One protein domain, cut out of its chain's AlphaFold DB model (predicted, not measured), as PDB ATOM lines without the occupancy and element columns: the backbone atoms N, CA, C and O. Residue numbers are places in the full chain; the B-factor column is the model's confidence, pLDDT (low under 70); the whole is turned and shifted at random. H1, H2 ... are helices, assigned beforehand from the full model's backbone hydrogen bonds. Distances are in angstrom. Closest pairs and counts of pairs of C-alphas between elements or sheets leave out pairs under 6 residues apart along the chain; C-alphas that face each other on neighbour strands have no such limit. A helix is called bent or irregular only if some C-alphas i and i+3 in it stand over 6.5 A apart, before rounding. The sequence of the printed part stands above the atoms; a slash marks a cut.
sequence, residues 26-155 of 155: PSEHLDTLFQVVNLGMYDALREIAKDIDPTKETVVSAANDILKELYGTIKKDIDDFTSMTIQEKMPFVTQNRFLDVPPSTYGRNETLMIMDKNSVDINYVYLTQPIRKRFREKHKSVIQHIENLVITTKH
ATOM      1  N   PRO A  26      35.875 -41.210  53.567       84.94
ATOM      2  CA  PRO A  26      36.232 -39.971  54.261       84.94
ATOM      3  C   PRO A  26      36.809 -38.879  53.342       84.94
ATOM      4  O   PRO A  26      36.552 -37.700  53.556       84.94
ATOM      5  N   SER A  27      37.545 -39.252  52.290       87.81
ATOM      6  CA  SER A  27      38.009 -38.286  51.284       87.81
ATOM      7  C   SER A  27      36.848 -37.653  50.514       87.81
ATOM      8  O   SER A  27      36.786 -36.436  50.424       87.81
ATOM      9  N   GLU A  28      35.905 -38.455  50.017       88.56
ATOM     10  CA  GLU A  28      34.731 -37.975  49.269       88.56
ATOM     11  C   GLU A  28      33.839 -37.083  50.140       88.56
ATOM     12  O   GLU A  28      33.252 -36.104  49.677       88.56
ATOM     13  N   HIS A  29      33.774 -37.399  51.433       88.56
ATOM     14  CA  HIS A  29      33.071 -36.596  52.415       88.56
ATOM     15  C   HIS A  29      33.713 -35.205  52.579       88.56
ATOM     16  O   HIS A  29      33.001 -34.197  52.591       88.56
ATOM     17  N   LEU A  30      35.048 -35.129  52.640       92.31
ATOM     18  CA  LEU A  30      35.788 -33.861  52.662       92.31
ATOM     19  C   LEU A  30      35.634 -33.090  51.348       92.31
ATOM     20  O   LEU A  30      35.448 -31.875  51.388       92.31
ATOM     21  N   ASP A  31      35.668 -33.782  50.209       94.50
ATOM     22  CA  ASP A  31      35.502 -33.180  48.880       94.50
ATOM     23  C   ASP A  31      34.121 -32.533  48.746       94.50
ATOM     24  O   ASP A  31      34.007 -31.355  48.404       94.50
ATOM     25  N   THR A  32      33.078 -33.265  49.142       93.44
ATOM     26  CA  THR A  32      31.697 -32.767  49.156       93.44
ATOM     27  C   THR A  32      31.559 -31.556  50.075       93.44
ATOM     28  O   THR A  32      30.972 -30.546  49.688       93.44
ATOM     29  N   LEU A  33      32.113 -31.621  51.290       95.06
ATOM     30  CA  LEU A  33      32.061 -30.515  52.243       95.06
ATOM     31  C   LEU A  33      32.758 -29.264  51.696       95.06
ATOM     32  O   LEU A  33      32.203 -28.168  51.761       95.06
ATOM     33  N   PHE A  34      33.962 -29.430  51.145       97.06
ATOM     34  CA  PHE A  34      34.736 -28.337  50.572       97.06
ATOM     35  C   PHE A  34      34.008 -27.699  49.393       97.06
ATOM     36  O   PHE A  34      33.859 -26.475  49.358       97.06
ATOM     37  N   GLN A  35      33.491 -28.511  48.473       97.31
ATOM     38  CA  GLN A  35      32.708 -28.035  47.341       97.31
ATOM     39  C   GLN A  35      31.466 -27.261  47.796       97.31
ATOM     40  O   GLN A  35      31.278 -26.118  47.378       97.31
ATOM     41  N   VAL A  36      30.638 -27.851  48.665       97.06
ATOM     42  CA  VAL A  36      29.379 -27.235  49.115       97.06
ATOM     43  C   VAL A  36      29.637 -25.893  49.792       97.06
ATOM     44  O   VAL A  36      28.975 -24.913  49.468       97.06
ATOM     45  N   VAL A  37      30.626 -25.817  50.684       97.62
ATOM     46  CA  VAL A  37      30.917 -24.578  51.417       97.62
ATOM     47  C   VAL A  37      31.473 -23.494  50.496       97.62
ATOM     48  O   VAL A  37      31.062 -22.343  50.610       97.62
ATOM     49  N   ASN A  38      32.395 -23.816  49.581       98.06
ATOM     50  CA  ASN A  38      32.945 -22.801  48.674       98.06
ATOM     51  C   ASN A  38      31.883 -22.274  47.697       98.06
ATOM     52  O   ASN A  38      31.829 -21.068  47.458       98.06
ATOM     53  N   LEU A  39      31.012 -23.147  47.178       97.69
ATOM     54  CA  LEU A  39      29.892 -22.729  46.334       97.69
ATOM     55  C   LEU A  39      28.859 -21.913  47.120       97.69
ATOM     56  O   LEU A  39      28.425 -20.875  46.639       97.69
ATOM     57  N   GLY A  40      28.540 -22.299  48.356       96.94
ATOM     58  CA  GLY A  40      27.639 -21.526  49.210       96.94
ATOM     59  C   GLY A  40      28.169 -20.141  49.571       96.94
ATOM     60  O   GLY A  40      27.431 -19.161  49.545       96.94
ATOM     61  N   MET A  41      29.475 -20.023  49.829       97.19
ATOM     62  CA  MET A  41      30.129 -18.728  50.042       97.19
ATOM     63  C   MET A  41      30.087 -17.846  48.784       97.19
ATOM     64  O   MET A  41      29.943 -16.629  48.898       97.19
ATOM     65  N   TYR A  42      30.185 -18.442  47.594       97.12
ATOM     66  CA  TYR A  42      29.988 -17.740  46.327       97.12
ATOM     67  C   TYR A  42      28.536 -17.300  46.124       97.12
ATOM     68  O   TYR A  42      28.295 -16.142  45.789       97.12
ATOM     69  N   ASP A  43      27.568 -18.177  46.381       95.50
ATOM     70  CA  ASP A  43      26.149 -17.843  46.260       95.50
ATOM     71  C   ASP A  43      25.743 -16.749  47.256       95.50
ATOM     72  O   ASP A  43      25.029 -15.824  46.881       95.50
ATOM     73  N   ALA A  44      26.289 -16.752  48.477       94.44
ATOM     74  CA  ALA A  44      26.105 -15.658  49.432       94.44
ATOM     75  C   ALA A  44      26.590 -14.304  48.874       94.44
ATOM     76  O   ALA A  44      25.922 -13.287  49.050       94.44
ATOM     77  N   LEU A  45      27.730 -14.279  48.170       94.62
ATOM     78  CA  LEU A  45      28.216 -13.063  47.506       94.62
ATOM     79  C   LEU A  45      27.327 -12.650  46.334       94.62
ATOM     80  O   LEU A  45      27.128 -11.457  46.118       94.62
ATOM     81  N   ARG A  46      26.771 -13.612  45.590       94.50
ATOM     82  CA  ARG A  46      25.798 -13.316  44.535       94.50
ATOM     83  C   ARG A  46      24.524 -12.705  45.095       94.50
ATOM     84  O   ARG A  46      24.020 -11.771  44.488       94.50
ATOM     85  N   GLU A  47      24.020 -13.202  46.223       93.44
ATOM     86  CA  GLU A  47      22.864 -12.601  46.895       93.44
ATOM     87  C   GLU A  47      23.158 -11.154  47.308       93.44
ATOM     88  O   GLU A  47      22.340 -10.281  47.043       93.44
ATOM     89  N   ILE A  48      24.352 -10.864  47.839       91.50
ATOM     90  CA  ILE A  48      24.777  -9.482  48.129       91.50
ATOM     91  C   ILE A  48      24.823  -8.636  46.849       91.50
ATOM     92  O   ILE A  48      24.353  -7.503  46.838       91.50
ATOM     93  N   ALA A  49      25.354  -9.173  45.749       92.31
ATOM     94  CA  ALA A  49      25.446  -8.454  44.481       92.31
ATOM     95  C   ALA A  49      24.076  -8.135  43.849       92.31
ATOM     96  O   ALA A  49      23.999  -7.237  43.014       92.31
ATOM     97  N   LYS A  50      22.987  -8.816  44.246       91.19
ATOM     98  CA  LYS A  50      21.624  -8.477  43.792       91.19
ATOM     99  C   LYS A  50      21.135  -7.123  44.307       91.19
ATOM    100  O   LYS A  50      20.200  -6.581  43.730       91.19
ATOM    101  N   ASP A  51      21.766  -6.575  45.344       91.56
ATOM    102  CA  ASP A  51      21.460  -5.236  45.854       91.56
ATOM    103  C   ASP A  51      21.997  -4.105  44.955       91.56
ATOM    104  O   ASP A  51      21.736  -2.934  45.236       91.56
ATOM    105  N   ILE A  52      22.767  -4.422  43.907       91.06
ATOM    106  CA  ILE A  52      23.222  -3.437  42.919       91.06
ATOM    107  C   ILE A  52      22.014  -2.937  42.121       91.06
ATOM    108  O   ILE A  52      21.238  -3.735  41.595       91.06
ATOM    109  N   ASP A  53      21.888  -1.613  41.988       88.31
ATOM    110  CA  ASP A  53      20.822  -0.991  41.197       88.31
ATOM    111  C   ASP A  53      20.833  -1.525  39.746       88.31
ATOM    112  O   ASP A  53      21.804  -1.296  39.012       88.31
ATOM    113  N   PRO A  54      19.756  -2.199  39.294       87.94
ATOM    114  CA  PRO A  54      19.698  -2.793  37.964       87.94
ATOM    115  C   PRO A  54      19.727  -1.753  36.835       87.94
ATOM    116  O   PRO A  54      20.022  -2.110  35.697       87.94
ATOM    117  N   THR A  55      19.454  -0.472  37.115       88.69
ATOM    118  CA  THR A  55      19.533   0.611  36.120       88.69
ATOM    119  C   THR A  55      20.973   1.026  35.804       88.69
ATOM    120  O   THR A  55      21.234   1.673  34.787       88.69
ATOM    121  N   LYS A  56      21.940   0.636  36.644       89.38
ATOM    122  CA  LYS A  56      23.370   0.914  36.462       89.38
ATOM    123  C   LYS A  56      24.030  -0.219  35.674       89.38
ATOM    124  O   LYS A  56      24.889  -0.928  36.194       89.38
ATOM    125  N   GLU A  57      23.648  -0.378  34.407       89.75
ATOM    126  CA  GLU A  57      24.062  -1.507  33.551       89.75
ATOM    127  C   GLU A  57      25.580  -1.761  33.538       89.75
ATOM    128  O   GLU A  57      26.020  -2.909  33.593       89.75
ATOM    129  N   THR A  58      26.399  -0.704  33.526       90.19
ATOM    130  CA  THR A  58      27.866  -0.833  33.554       90.19
ATOM    131  C   THR A  58      28.384  -1.429  34.863       90.19
ATOM    132  O   THR A  58      29.313  -2.236  34.845       90.19
ATOM    133  N   VAL A  59      27.767  -1.080  35.994       90.81
ATOM    134  CA  VAL A  59      28.111  -1.609  37.322       90.81
ATOM    135  C   VAL A  59      27.653  -3.059  37.454       90.81
ATOM    136  O   VAL A  59      28.409  -3.899  37.938       90.81
ATOM    137  N   VAL A  60      26.452  -3.370  36.959       91.81
ATOM    138  CA  VAL A  60      25.927  -4.742  36.906       91.81
ATOM    139  C   VAL A  60      26.831  -5.637  36.054       91.81
ATOM    140  O   VAL A  60      27.171  -6.743  36.474       91.81
ATOM    141  N   SER A  61      27.269  -5.164  34.882       92.81
ATOM    142  CA  SER A  61      28.201  -5.906  34.026       92.81
ATOM    143  C   SER A  61      29.528  -6.165  34.738       92.81
ATOM    144  O   SER A  61      29.975  -7.308  34.782       92.81
ATOM    145  N   ALA A  62      30.117  -5.138  35.359       91.44
ATOM    146  CA  ALA A  62      31.369  -5.282  36.098       91.44
ATOM    147  C   ALA A  62      31.247  -6.297  37.248       91.44
ATOM    148  O   ALA A  62      32.123  -7.142  37.425       91.44
ATOM    149  N   ALA A  63      30.142  -6.266  38.000       93.69
ATOM    150  CA  ALA A  63      29.883  -7.234  39.061       93.69
ATOM    151  C   ALA A  63      29.754  -8.669  38.522       93.69
ATOM    152  O   ALA A  63      30.313  -9.600  39.105       93.69
ATOM    153  N   ASN A  64      29.063  -8.856  37.393       93.69
ATOM    154  CA  ASN A  64      28.929 -10.163  36.750       93.69
ATOM    155  C   ASN A  64      30.272 -10.714  36.256       93.69
ATOM    156  O   ASN A  64      30.532 -11.906  36.427       93.69
ATOM    157  N   ASP A  65      31.131  -9.867  35.687       94.94
ATOM    158  CA  ASP A  65      32.464 -10.272  35.235       94.94
ATOM    159  C   ASP A  65      33.334 -10.722  36.417       94.94
ATOM    160  O   ASP A  65      33.906 -11.813  36.385       94.94
ATOM    161  N   ILE A  66      33.330  -9.956  37.515       95.12
ATOM    162  CA  ILE A  66      34.033 -10.312  38.758       95.12
ATOM    163  C   ILE A  66      33.532 -11.655  39.311       95.12
ATOM    164  O   ILE A  66      34.330 -12.521  39.678       95.12
ATOM    165  N   LEU A  67      32.213 -11.858  39.368       95.38
ATOM    166  CA  LEU A  67      31.617 -13.105  39.858       95.38
ATOM    167  C   LEU A  67      31.964 -14.296  38.956       95.38
ATOM    168  O   LEU A  67      32.248 -15.387  39.454       95.38
ATOM    169  N   LYS A  68      31.999 -14.097  37.637       96.25
ATOM    170  CA  LYS A  68      32.384 -15.134  36.676       96.25
ATOM    171  C   LYS A  68      33.843 -15.562  36.858       96.25
ATOM    172  O   LYS A  68      34.129 -16.761  36.865       96.25
ATOM    173  N   GLU A  69      34.755 -14.609  37.035       95.19
ATOM    174  CA  GLU A  69      36.168 -14.891  37.321       95.19
ATOM    175  C   GLU A  69      36.350 -15.609  38.666       95.19
ATOM    176  O   GLU A  69      37.096 -16.593  38.766       95.19
ATOM    177  N   LEU A  70      35.616 -15.167  39.693       96.19
ATOM    178  CA  LEU A  70      35.614 -15.806  41.005       96.19
ATOM    179  C   LEU A  70      35.147 -17.263  40.911       96.19
ATOM    180  O   LEU A  70      35.814 -18.147  41.447       96.19
ATOM    181  N   TYR A  71      34.061 -17.536  40.183       97.06
ATOM    182  CA  TYR A  71      33.561 -18.897  39.984       97.06
ATOM    183  C   TYR A  71      34.595 -19.806  39.308       97.06
ATOM    184  O   TYR A  71      34.800 -20.942  39.737       97.06
ATOM    185  N   GLY A  72      35.302 -19.301  38.289       96.31
ATOM    186  CA  GLY A  72      36.396 -20.036  37.646       96.31
ATOM    187  C   GLY A  72      37.525 -20.386  38.621       96.31
ATOM    188  O   GLY A  72      38.021 -21.513  38.620       96.31
ATOM    189  N   THR A  73      37.882 -19.447  39.499       96.50
ATOM    190  CA  THR A  73      38.894 -19.668  40.544       96.50
ATOM    191  C   THR A  73      38.436 -20.707  41.567       96.50
ATOM    192  O   THR A  73      39.195 -21.612  41.901       96.50
ATOM    193  N   ILE A  74      37.184 -20.628  42.025       97.31
ATOM    194  CA  ILE A  74      36.607 -21.581  42.982       97.31
ATOM    195  C   ILE A  74      36.559 -22.990  42.398       97.31
ATOM    196  O   ILE A  74      36.896 -23.950  43.084       97.31
ATOM    197  N   LYS A  75      36.178 -23.125  41.123       97.25
ATOM    198  CA  LYS A  75      36.173 -24.425  40.451       97.25
ATOM    199  C   LYS A  75      37.567 -25.050  40.461       97.25
ATOM    200  O   LYS A  75      37.708 -26.203  40.852       97.25
ATOM    201  N   LYS A  76      38.590 -24.266  40.111       97.19
ATOM    202  CA  LYS A  76      39.980 -24.724  40.178       97.19
ATOM    203  C   LYS A  76      40.373 -25.135  41.598       97.19
ATOM    204  O   LYS A  76      40.997 -26.171  41.769       97.19
ATOM    205  N   ASP A  77      39.977 -24.369  42.610       96.44
ATOM    206  CA  ASP A  77      40.269 -24.707  44.006       96.44
ATOM    207  C   ASP A  77      39.627 -26.027  44.444       96.44
ATOM    208  O   ASP A  77      40.224 -26.763  45.227       96.44
ATOM    209  N   ILE A  78      38.423 -26.328  43.956       97.06
ATOM    210  CA  ILE A  78      37.732 -27.598  44.209       97.06
ATOM    211  C   ILE A  78      38.458 -28.753  43.508       97.06
ATOM    212  O   ILE A  78      38.672 -29.796  44.127       97.06
ATOM    213  N   ASP A  79      38.875 -28.565  42.256       97.00
ATOM    214  CA  ASP A  79      39.628 -29.570  41.494       97.00
ATOM    215  C   ASP A  79      40.999 -29.855  42.149       97.00
ATOM    216  O   ASP A  79      41.379 -31.014  42.360       97.00
ATOM    217  N   ASP A  80      41.711 -28.794  42.550       96.81
ATOM    218  CA  ASP A  80      42.985 -28.867  43.272       96.81
ATOM    219  C   ASP A  80      42.800 -29.576  44.623       96.81
ATOM    220  O   ASP A  80      43.593 -30.450  44.971       96.81
ATOM    221  N   PHE A  81      41.740 -29.247  45.374       96.81
ATOM    222  CA  PHE A  81      41.429 -29.893  46.651       96.81
ATOM    223  C   PHE A  81      41.113 -31.379  46.476       96.81
ATOM    224  O   PHE A  81      41.664 -32.201  47.200       96.81
ATOM    225  N   THR A  82      40.287 -31.740  45.491       94.44
ATOM    226  CA  THR A  82      39.895 -33.135  45.218       94.44
ATOM    227  C   THR A  82      41.115 -34.018  44.954       94.44
ATOM    228  O   THR A  82      41.163 -35.165  45.403       94.44
ATOM    229  N   SER A  83      42.136 -33.452  44.306       95.00
ATOM    230  CA  SER A  83      43.396 -34.123  43.974       95.00
ATOM    231  C   SER A  83      44.332 -34.340  45.175       95.00
ATOM    232  O   SER A  83      45.316 -35.069  45.051       95.00
ATOM    233  N   MET A  84      44.059 -33.723  46.331       94.00
ATOM    234  CA  MET A  84      44.874 -33.864  47.541       94.00
ATOM    235  C   MET A  84      44.648 -35.207  48.241       94.00
ATOM    236  O   MET A  84      43.578 -35.819  48.178       94.00
ATOM    237  N   THR A  85      45.650 -35.642  48.998       93.19
ATOM    238  CA  THR A  85      45.514 -36.764  49.930       93.19
ATOM    239  C   THR A  85      44.594 -36.403  51.096       93.19
ATOM    240  O   THR A  85      44.405 -35.235  51.442       93.19
ATOM    241  N   ILE A  86      44.048 -37.414  51.779       89.19
ATOM    242  CA  ILE A  86      43.213 -37.175  52.964       89.19
ATOM    243  C   ILE A  86      43.965 -36.383  54.046       89.19
ATOM    244  O   ILE A  86      43.391 -35.487  54.658       89.19
ATOM    245  N   GLN A  87      45.260 -36.647  54.246       88.56
ATOM    246  CA  GLN A  87      46.089 -35.949  55.231       88.56
ATOM    247  C   GLN A  87      46.205 -34.452  54.924       88.56
ATOM    248  O   GLN A  87      46.187 -33.637  55.844       88.56
ATOM    249  N   GLU A  88      46.280 -34.092  53.645       92.31
ATOM    250  CA  GLU A  88      46.341 -32.704  53.181       92.31
ATOM    251  C   GLU A  88      44.982 -31.993  53.261       92.31
ATOM    252  O   GLU A  88      44.944 -30.780  53.464       92.31
ATOM    253  N   LYS A  89      43.869 -32.735  53.171       92.00
ATOM    254  CA  LYS A  89      42.495 -32.206  53.289       92.00
ATOM    255  C   LYS A  89      42.082 -31.921  54.736       92.00
ATOM    256  O   LYS A  89      41.373 -30.953  55.007       92.00
ATOM    257  N   MET A  90      42.531 -32.732  55.693       87.31
ATOM    258  CA  MET A  90      42.103 -32.651  57.100       87.31
ATOM    259  C   MET A  90      42.321 -31.298  57.812       87.31
ATOM    260  O   MET A  90      41.509 -30.965  58.676       87.31
ATOM    261  N   PRO A  91      43.348 -30.482  57.500       90.00
ATOM    262  CA  PRO A  91      43.501 -29.137  58.064       90.00
ATOM    263  C   PRO A  91      42.404 -28.140  57.664       90.00
ATOM    264  O   PRO A  91      42.287 -27.081  58.277       90.00
ATOM    265  N   PHE A  92      41.613 -28.440  56.631       90.00
ATOM    266  CA  PHE A  92      40.562 -27.547  56.145       90.00
ATOM    267  C   PHE A  92      39.267 -27.657  56.945       90.00
ATOM    268  O   PHE A  92      38.369 -26.842  56.756       90.00
ATOM    269  N   VAL A  93      39.159 -28.627  57.846       89.75
ATOM    270  CA  VAL A  93      37.953 -28.872  58.634       89.75
ATOM    271  C   VAL A  93      38.296 -29.001  60.109       89.75
ATOM    272  O   VAL A  93      39.418 -29.335  60.493       89.75
ATOM    273  N   THR A  94      37.309 -28.767  60.961       86.81
ATOM    274  CA  THR A  94      37.451 -29.024  62.394       86.81
ATOM    275  C   THR A  94      37.313 -30.530  62.644       86.81
ATOM    276  O   THR A  94      36.207 -31.064  62.692       86.81
ATOM    277  N   GLN A  95      38.448 -31.233  62.750       78.00
ATOM    278  CA  GLN A  95      38.535 -32.703  62.672       78.00
ATOM    279  C   GLN A  95      37.611 -33.456  63.642       78.00
ATOM    280  O   GLN A  95      37.009 -34.457  63.263       78.00
ATOM    281  N   ASN A  96      37.453 -32.971  64.876       78.25
ATOM    282  CA  ASN A  96      36.595 -33.607  65.882       78.25
ATOM    283  C   ASN A  96      35.090 -33.474  65.591       78.25
ATOM    284  O   ASN A  96      34.305 -34.118  66.272       78.25
ATOM    285  N   ARG A  97      34.691 -32.665  64.600       76.69
ATOM    286  CA  ARG A  97      33.300 -32.501  64.144       76.69
ATOM    287  C   ARG A  97      33.001 -33.221  62.837       76.69
ATOM    288  O   ARG A  97      31.858 -33.236  62.397       76.69
ATOM    289  N   PHE A  98      34.014 -33.803  62.201       76.56
ATOM    290  CA  PHE A  98      33.884 -34.376  60.865       76.56
ATOM    291  C   PHE A  98      32.901 -35.552  60.808       76.56
ATOM    292  O   PHE A  98      32.204 -35.722  59.815       76.56
ATOM    293  N   LEU A  99      32.819 -36.341  61.880       78.88
ATOM    294  CA  LEU A  99      31.879 -37.461  61.986       78.88
ATOM    295  C   LEU A  99      30.527 -37.056  62.592       78.88
ATOM    296  O   LEU A  99      29.583 -37.836  62.527       78.88
ATOM    297  N   ASP A 100      30.427 -35.851  63.162       81.50
ATOM    298  CA  ASP A 100      29.213 -35.375  63.838       81.50
ATOM    299  C   ASP A 100      28.156 -34.880  62.841       81.50
ATOM    300  O   ASP A 100      26.974 -34.816  63.176       81.50
ATOM    301  N   VAL A 101      28.572 -34.511  61.624       85.00
ATOM    302  CA  VAL A 101      27.682 -33.944  60.608       85.00
ATOM    303  C   VAL A 101      27.666 -34.837  59.367       85.00
ATOM    304  O   VAL A 101      28.695 -34.980  58.707       85.00
ATOM    305  N   PRO A 102      26.516 -35.432  59.014       86.00
ATOM    306  CA  PRO A 102      26.436 -36.321  57.866       86.00
ATOM    307  C   PRO A 102      26.446 -35.535  56.539       86.00
ATOM    308  O   PRO A 102      25.769 -34.498  56.445       86.00
ATOM    309  N   PRO A 103      27.111 -36.051  55.482       86.62
ATOM    310  CA  PRO A 103      27.253 -35.345  54.206       86.62
ATOM    311  C   PRO A 103      25.919 -34.971  53.552       86.62
ATOM    312  O   PRO A 103      25.796 -33.918  52.927       86.62
ATOM    313  N   SER A 104      24.885 -35.793  53.751       87.56
ATOM    314  CA  SER A 104      23.528 -35.564  53.236       87.56
ATOM    315  C   SER A 104      22.891 -34.256  53.722       87.56
ATOM    316  O   SER A 104      21.942 -33.767  53.111       87.56
ATOM    317  N   THR A 105      23.404 -33.661  54.802       90.06
ATOM    318  CA  THR A 105      22.866 -32.420  55.379       90.06
ATOM    319  C   THR A 105      23.591 -31.160  54.920       90.06
ATOM    320  O   THR A 105      23.102 -30.060  55.184       90.06
ATOM    321  N   TYR A 106      24.728 -31.278  54.228       92.62
ATOM    322  CA  TYR A 106      25.578 -30.135  53.889       92.62
ATOM    323  C   TYR A 106      24.876 -29.107  53.017       92.62
ATOM    324  O   TYR A 106      24.877 -27.932  53.367       92.62
ATOM    325  N   GLY A 107      24.214 -29.542  51.941       93.19
ATOM    326  CA  GLY A 107      23.473 -28.630  51.068       93.19
ATOM    327  C   GLY A 107      22.392 -27.856  51.828       93.19
ATOM    328  O   GLY A 107      22.332 -26.634  51.734       93.19
ATOM    329  N   ARG A 108      21.599 -28.548  52.663       94.62
ATOM    330  CA  ARG A 108      20.567 -27.916  53.502       94.62
ATOM    331  C   ARG A 108      21.173 -26.891  54.458       94.62
ATOM    332  O   ARG A 108      20.669 -25.776  54.551       94.62
ATOM    333  N   ASN A 109      22.225 -27.271  55.181       94.94
ATOM    334  CA  ASN A 109      22.881 -26.375  56.128       94.94
ATOM    335  C   ASN A 109      23.506 -25.161  55.425       94.94
ATOM    336  O   ASN A 109      23.436 -24.061  55.962       94.94
ATOM    337  N   GLU A 110      24.056 -25.322  54.221       95.88
ATOM    338  CA  GLU A 110      24.601 -24.200  53.458       95.88
ATOM    339  C   GLU A 110      23.505 -23.255  52.951       95.88
ATOM    340  O   GLU A 110      23.643 -22.042  53.064       95.88
ATOM    341  N   THR A 111      22.371 -23.784  52.480       94.44
ATOM    342  CA  THR A 111      21.207 -22.945  52.149       94.44
ATOM    343  C   THR A 111      20.740 -22.140  53.362       94.44
ATOM    344  O   THR A 111      20.479 -20.943  53.246       94.44
ATOM    345  N   LEU A 112      20.682 -22.765  54.543       94.44
ATOM    346  CA  LEU A 112      20.345 -22.073  55.788       94.44
ATOM    347  C   LEU A 112      21.405 -21.027  56.164       94.44
ATOM    348  O   LEU A 112      21.048 -19.946  56.608       94.44
ATOM    349  N   MET A 113      22.694 -21.272  55.916       94.50
ATOM    350  CA  MET A 113      23.746 -20.272  56.152       94.50
ATOM    351  C   MET A 113      23.551 -18.983  55.342       94.50
ATOM    352  O   MET A 113      23.975 -17.924  55.808       94.50
ATOM    353  N   ILE A 114      22.916 -19.071  54.169       92.00
ATOM    354  CA  ILE A 114      22.587 -17.927  53.307       92.00
ATOM    355  C   ILE A 114      21.264 -17.273  53.742       92.00
ATOM    356  O   ILE A 114      21.196 -16.053  53.854       92.00
ATOM    357  N   MET A 115      20.225 -18.077  53.993       90.31
ATOM    358  CA  MET A 115      18.841 -17.598  54.140       90.31
ATOM    359  C   MET A 115      18.388 -17.385  55.592       90.31
ATOM    360  O   MET A 115      17.654 -16.444  55.878       90.31
ATOM    361  N   ASP A 116      18.789 -18.267  56.510       91.19
ATOM    362  CA  ASP A 116      18.402 -18.240  57.925       91.19
ATOM    363  C   ASP A 116      19.479 -18.898  58.798       91.19
ATOM    364  O   ASP A 116      19.410 -20.066  59.198       91.19
ATOM    365  N   LYS A 117      20.511 -18.109  59.097       88.31
ATOM    366  CA  LYS A 117      21.702 -18.580  59.804       88.31
ATOM    367  C   LYS A 117      21.408 -19.102  61.218       88.31
ATOM    368  O   LYS A 117      22.188 -19.895  61.742       88.31
ATOM    369  N   ASN A 118      20.305 -18.677  61.837       91.12
ATOM    370  CA  ASN A 118      19.946 -19.090  63.197       91.12
ATOM    371  C   ASN A 118      19.424 -20.533  63.258       91.12
ATOM    372  O   ASN A 118      19.448 -21.140  64.325       91.12
ATOM    373  N   SER A 119      18.999 -21.083  62.119       92.94
ATOM    374  CA  SER A 119      18.481 -22.450  61.994       92.94
ATOM    375  C   SER A 119      19.543 -23.472  61.563       92.94
ATOM    376  O   SER A 119      19.233 -24.650  61.377       92.94
ATOM    377  N   VAL A 120      20.796 -23.046  61.380       93.75
ATOM    378  CA  VAL A 120      21.903 -23.914  60.952       93.75
ATOM    379  C   VAL A 120      22.375 -24.780  62.118       93.75
ATOM    380  O   VAL A 120      22.519 -24.303  63.243       93.75
ATOM    381  N   ASP A 121      22.694 -26.045  61.839       93.06
ATOM    382  CA  ASP A 121      23.350 -26.914  62.814       93.06
ATOM    383  C   ASP A 121      24.684 -26.303  63.288       93.06
ATOM    384  O   ASP A 121      25.611 -26.078  62.505       93.06
ATOM    385  N   ILE A 122      24.805 -26.069  64.595       92.12
ATOM    386  CA  ILE A 122      26.008 -25.510  65.218       92.12
ATOM    387  C   ILE A 122      27.261 -26.357  64.936       92.12
ATOM    388  O   ILE A 122      28.350 -25.809  64.749       92.12
ATOM    389  N   ASN A 123      27.129 -27.684  64.837       92.25
ATOM    390  CA  ASN A 123      28.249 -28.563  64.513       92.25
ATOM    391  C   ASN A 123      28.730 -28.328  63.080       92.25
ATOM    392  O   ASN A 123      29.937 -28.299  62.848       92.25
ATOM    393  N   TYR A 124      27.816 -28.068  62.142       94.56
ATOM    394  CA  TYR A 124      28.168 -27.697  60.772       94.56
ATOM    395  C   TYR A 124      28.889 -26.344  60.715       94.56
ATOM    396  O   TYR A 124      29.880 -26.188  59.993       94.56
ATOM    397  N   VAL A 125      28.449 -25.370  61.519       94.06
ATOM    398  CA  VAL A 125      29.121 -24.065  61.624       94.06
ATOM    399  C   VAL A 125      30.577 -24.239  62.062       94.06
ATOM    400  O   VAL A 125      31.479 -23.713  61.408       94.06
ATOM    401  N   TYR A 126      30.827 -25.013  63.122       93.75
ATOM    402  CA  TYR A 126      32.188 -25.266  63.600       93.75
ATOM    403  C   TYR A 126      33.010 -26.120  62.635       93.75
ATOM    404  O   TYR A 126      34.192 -25.840  62.428       93.75
ATOM    405  N   LEU A 127      32.398 -27.132  62.020       94.06
ATOM    406  CA  LEU A 127      33.046 -28.005  61.045       94.06
ATOM    407  C   LEU A 127      33.612 -27.209  59.861       94.06
ATOM    408  O   LEU A 127      34.751 -27.431  59.451       94.06
ATOM    409  N   THR A 128      32.829 -26.251  59.357       95.81
ATOM    410  CA  THR A 128      33.133 -25.482  58.138       95.81
ATOM    411  C   THR A 128      33.914 -24.192  58.383       95.81
ATOM    412  O   THR A 128      34.339 -23.538  57.427       95.81
ATOM    413  N   GLN A 129      34.141 -23.813  59.643       94.88
ATOM    414  CA  GLN A 129      34.819 -22.566  60.002       94.88
ATOM    415  C   GLN A 129      36.194 -22.388  59.326       94.88
ATOM    416  O   GLN A 129      36.444 -21.285  58.825       94.88
ATOM    417  N   PRO A 130      37.078 -23.409  59.240       96.12
ATOM    418  CA  PRO A 130      38.379 -23.227  58.600       96.12
ATOM    419  C   PRO A 130      38.266 -23.022  57.080       96.12
ATOM    420  O   PRO A 130      38.929 -22.129  56.547       96.12
ATOM    421  N   ILE A 131      37.368 -23.749  56.396       96.62
ATOM    422  CA  ILE A 131      37.074 -23.554  54.961       96.62
ATOM    423  C   ILE A 131      36.632 -22.110  54.704       96.62
ATOM    424  O   ILE A 131      37.200 -21.411  53.865       96.62
ATOM    425  N   ARG A 132      35.654 -21.627  55.480       96.81
ATOM    426  CA  ARG A 132      35.109 -20.269  55.329       96.81
ATOM    427  C   ARG A 132      36.146 -19.193  55.618       96.81
ATOM    428  O   ARG A 132      36.186 -18.186  54.914       96.81
ATOM    429  N   LYS A 133      36.979 -19.385  56.649       96.81
ATOM    430  CA  LYS A 133      38.072 -18.461  56.976       96.81
ATOM    431  C   LYS A 133      39.038 -18.347  55.798       96.81
ATOM    432  O   LYS A 133      39.289 -17.237  55.337       96.81
ATOM    433  N   ARG A 134      39.492 -19.484  55.263       95.88
ATOM    434  CA  ARG A 134      40.383 -19.529  54.099       95.88
ATOM    435  C   ARG A 134      39.767 -18.842  52.882       95.88
ATOM    436  O   ARG A 134      40.449 -18.046  52.246       95.88
ATOM    437  N   PHE A 135      38.494 -19.107  52.582       97.19
ATOM    438  CA  PHE A 135      37.786 -18.450  51.480       97.19
ATOM    439  C   PHE A 135      37.804 -16.924  51.632       97.19
ATOM    440  O   PHE A 135      38.199 -16.206  50.714       97.19
ATOM    441  N   ARG A 136      37.429 -16.417  52.815       96.50
ATOM    442  CA  ARG A 136      37.389 -14.972  53.100       96.50
ATOM    443  C   ARG A 136      38.761 -14.322  53.005       96.50
ATOM    444  O   ARG A 136      38.864 -13.207  52.511       96.50
ATOM    445  N   GLU A 137      39.801 -14.994  53.486       97.19
ATOM    446  CA  GLU A 137      41.174 -14.491  53.415       97.19
ATOM    447  C   GLU A 137      41.680 -14.469  51.970       97.19
ATOM    448  O   GLU A 137      42.195 -13.448  51.517       97.19
ATOM    449  N   LYS A 138      41.472 -15.561  51.226       96.56
ATOM    450  CA  LYS A 138      41.922 -15.697  49.837       96.56
ATOM    451  C   LYS A 138      41.222 -14.719  48.892       96.56
ATOM    452  O   LYS A 138      41.874 -14.141  48.029       96.56
ATOM    453  N   HIS A 139      39.916 -14.521  49.058       96.56
ATOM    454  CA  HIS A 139      39.094 -13.709  48.156       96.56
ATOM    455  C   HIS A 139      38.736 -12.334  48.730       96.56
ATOM    456  O   HIS A 139      37.828 -11.673  48.229       96.56
ATOM    457  N   LYS A 140      39.453 -11.873  49.764       96.38
ATOM    458  CA  LYS A 140      39.162 -10.621  50.477       96.38
ATOM    459  C   LYS A 140      38.981  -9.418  49.546       96.38
ATOM    460  O   LYS A 140      38.033  -8.661  49.720       96.38
ATOM    461  N   SER A 141      39.872  -9.249  48.569       95.44
ATOM    462  CA  SER A 141      39.816  -8.130  47.618       95.44
ATOM    463  C   SER A 141      38.576  -8.182  46.726       95.44
ATOM    464  O   SER A 141      37.948  -7.154  46.497       95.44
ATOM    465  N   VAL A 142      38.196  -9.374  46.261       94.75
ATOM    466  CA  VAL A 142      37.005  -9.591  45.428       94.75
ATOM    467  C   VAL A 142      35.735  -9.279  46.215       94.75
ATOM    468  O   VAL A 142      34.874  -8.557  45.724       94.75
ATOM    469  N   ILE A 143      35.652  -9.767  47.457       94.94
ATOM    470  CA  ILE A 143      34.526  -9.508  48.365       94.94
ATOM    471  C   ILE A 143      34.354  -7.999  48.572       94.94
ATOM    472  O   ILE A 143      33.278  -7.463  48.325       94.94
ATOM    473  N   GLN A 144      35.439  -7.306  48.929       94.88
ATOM    474  CA  GLN A 144      35.428  -5.855  49.125       94.88
ATOM    475  C   GLN A 144      35.034  -5.094  47.856       94.88
ATOM    476  O   GLN A 144      34.350  -4.077  47.935       94.88
ATOM    477  N   HIS A 145      35.448  -5.571  46.679       94.31
ATOM    478  CA  HIS A 145      35.073  -4.945  45.417       94.31
ATOM    479  C   HIS A 145      33.556  -5.025  45.195       94.31
ATOM    480  O   HIS A 145      32.936  -3.996  44.942       94.31
ATOM    481  N   ILE A 146      32.945  -6.202  45.368       93.00
ATOM    482  CA  ILE A 146      31.488  -6.369  45.232       93.00
ATOM    483  C   ILE A 146      30.734  -5.509  46.255       93.00
ATOM    484  O   ILE A 146      29.804  -4.797  45.881       93.00
ATOM    485  N   GLU A 147      31.156  -5.520  47.522       92.06
ATOM    486  CA  GLU A 147      30.544  -4.697  48.577       92.06
ATOM    487  C   GLU A 147      30.587  -3.199  48.231       92.06
ATOM    488  O   GLU A 147      29.595  -2.489  48.408       92.06
ATOM    489  N   ASN A 148      31.698  -2.717  47.665       92.31
ATOM    490  CA  ASN A 148      31.819  -1.329  47.226       92.31
ATOM    491  C   ASN A 148      30.863  -0.997  46.073       92.31
ATOM    492  O   ASN A 148      30.236   0.061  46.108       92.31
ATOM    493  N   LEU A 149      30.705  -1.887  45.083       90.81
ATOM    494  CA  LEU A 149      29.763  -1.671  43.975       90.81
ATOM    495  C   LEU A 149      28.317  -1.534  44.485       90.81
ATOM    496  O   LEU A 149      27.587  -0.639  44.054       90.81
ATOM    497  N   VAL A 150      27.928  -2.352  45.469       90.12
ATOM    498  CA  VAL A 150      26.619  -2.251  46.136       90.12
ATOM    499  C   VAL A 150      26.453  -0.899  46.839       90.12
ATOM    500  O   VAL A 150      25.436  -0.235  46.665       90.12
ATOM    501  N   ILE A 151      27.450  -0.445  47.605       87.81
ATOM    502  CA  ILE A 151      27.384   0.846  48.315       87.81
ATOM    503  C   ILE A 151      27.251   2.011  47.327       87.81
ATOM    504  O   ILE A 151      26.430   2.902  47.531       87.81
ATOM    505  N   THR A 152      28.023   1.995  46.238       82.94
ATOM    506  CA  THR A 152      28.027   3.085  45.247       82.94
ATOM    507  C   THR A 152      26.738   3.220  44.447       82.94
ATOM    508  O   THR A 152      26.536   4.252  43.818       82.94
ATOM    509  N   THR A 153      25.878   2.200  44.447       80.31
ATOM    510  CA  THR A 153      24.612   2.203  43.698       80.31
ATOM    511  C   THR A 153      23.385   2.451  44.572       80.31
ATOM    512  O   THR A 153      22.299   2.662  44.042       80.31
ATOM    513  N   LYS A 154      23.547   2.494  45.902       69.69
ATOM    514  CA  LYS A 154      22.492   2.874  46.861       69.69
ATOM    515  C   LYS A 154      22.337   4.398  47.033       69.69
ATOM    516  O   LYS A 154      21.466   4.830  47.790       69.69
ATOM    517  N   HIS A 155      23.157   5.202  46.350       52.59
ATOM    518  CA  HIS A 155      23.179   6.671  46.379       52.59
ATOM    519  C   HIS A 155      23.117   7.253  44.962       52.59
ATOM    520  O   HIS A 155      22.626   8.397  44.840       52.59
TER     521      HIS A 155
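AT A GLANCE: This is residues 26 to 155 of the 155 residues of an uncharacterized protein of Pseudomonas sp. C 49-2 (UniProt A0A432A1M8). A long helical hairpin, H1 and H2 side by side, has H4 packed along H1 on the side away from H2. H5, kinked, crosses H1 over one side of the hairpin, and H6 follows to pack on both hairpin helices near the end where their link lies, while the short H3 packs by the first residues of H1. The printed part has 130 residues with six named helices, H1 to H6 in chain order, and no named strand: the class is all helix. It is compact, with a radius of gyration of the C-alphas of 15.9 A and spans of 47 by 32 by 21 A.

IN THESE COORDINATES: Start with the longest helix, H2, residues 57 to 82: find C-alpha 57 at (24.062, -1.507, 33.551) and go 37.2 A to C-alpha 82. Before it, H1, residues 26 to 49, begins at C-alpha 26 at (36.232, -39.971, 54.261) and is 34.7 A long. Next look for H3, residues 86 to 92, and H4, residues 103 to 115, 19.6 A long. H5, residues 122 to 138, covers 24.2 A and has a kink of 47 degrees near residue 130. H6, residues 140 to 153, runs 20.5 A to C-alpha 153 at (24.612, 2.203, 43.698). H4 and H5 are irregular, with C-alphas 104 and 107 7.3 A apart and C-alphas 127 and 130 7.6 A apart; H3 is only just irregular, with C-alphas 88 and 91 6.7 A apart.

HOW THE PARTS SIT: H2 and H1 touch as a hairpin, at a shallow tilt of 8 degrees, opposite ways; look at their closest C-alphas, Thr 82 and Asp 31, 5.7 A apart. H1, H2 and H6 form an up-and-down bundle, each running against the one before it. Residues 59 to 70 of H2 touch H6, closest at the C-alphas of Ala 63 and Ile 146, 6.4 A. H1 is the hub, touching the five other helices. It touches H4 at a shallow tilt of 15 degrees, the same way, closest at the C-alphas of Ala 44 and Ile 114, 5.7 A. Residues 33 to 41 of H1 touch H5 at a steep tilt of 67 degrees, closest at the C-alphas of Phe 34 and Ile 131, 6.9 A. Residues 26 to 30 of H1 touch H3, closest at the C-alphas of Ser 27 and Ile 86, 5.6 A. H2 stays apart from H4 and H5. In H1, H2 and H6 every O i to N i+4 pair is within hydrogen-bond range, against 7 of 9 in H4, 11 of 13 in H5 and 1 of 3 in H3, where 2 of 4 O i to N i+3 pairs are.

THE WHOLE: The C-alphas farthest apart are those of Gln 87 and His 155, 49.2 A. The printed part has no cut and no long link. Mean pLDDT of the printed part is 92.0; look at residues 154 to 155 for the values under 70.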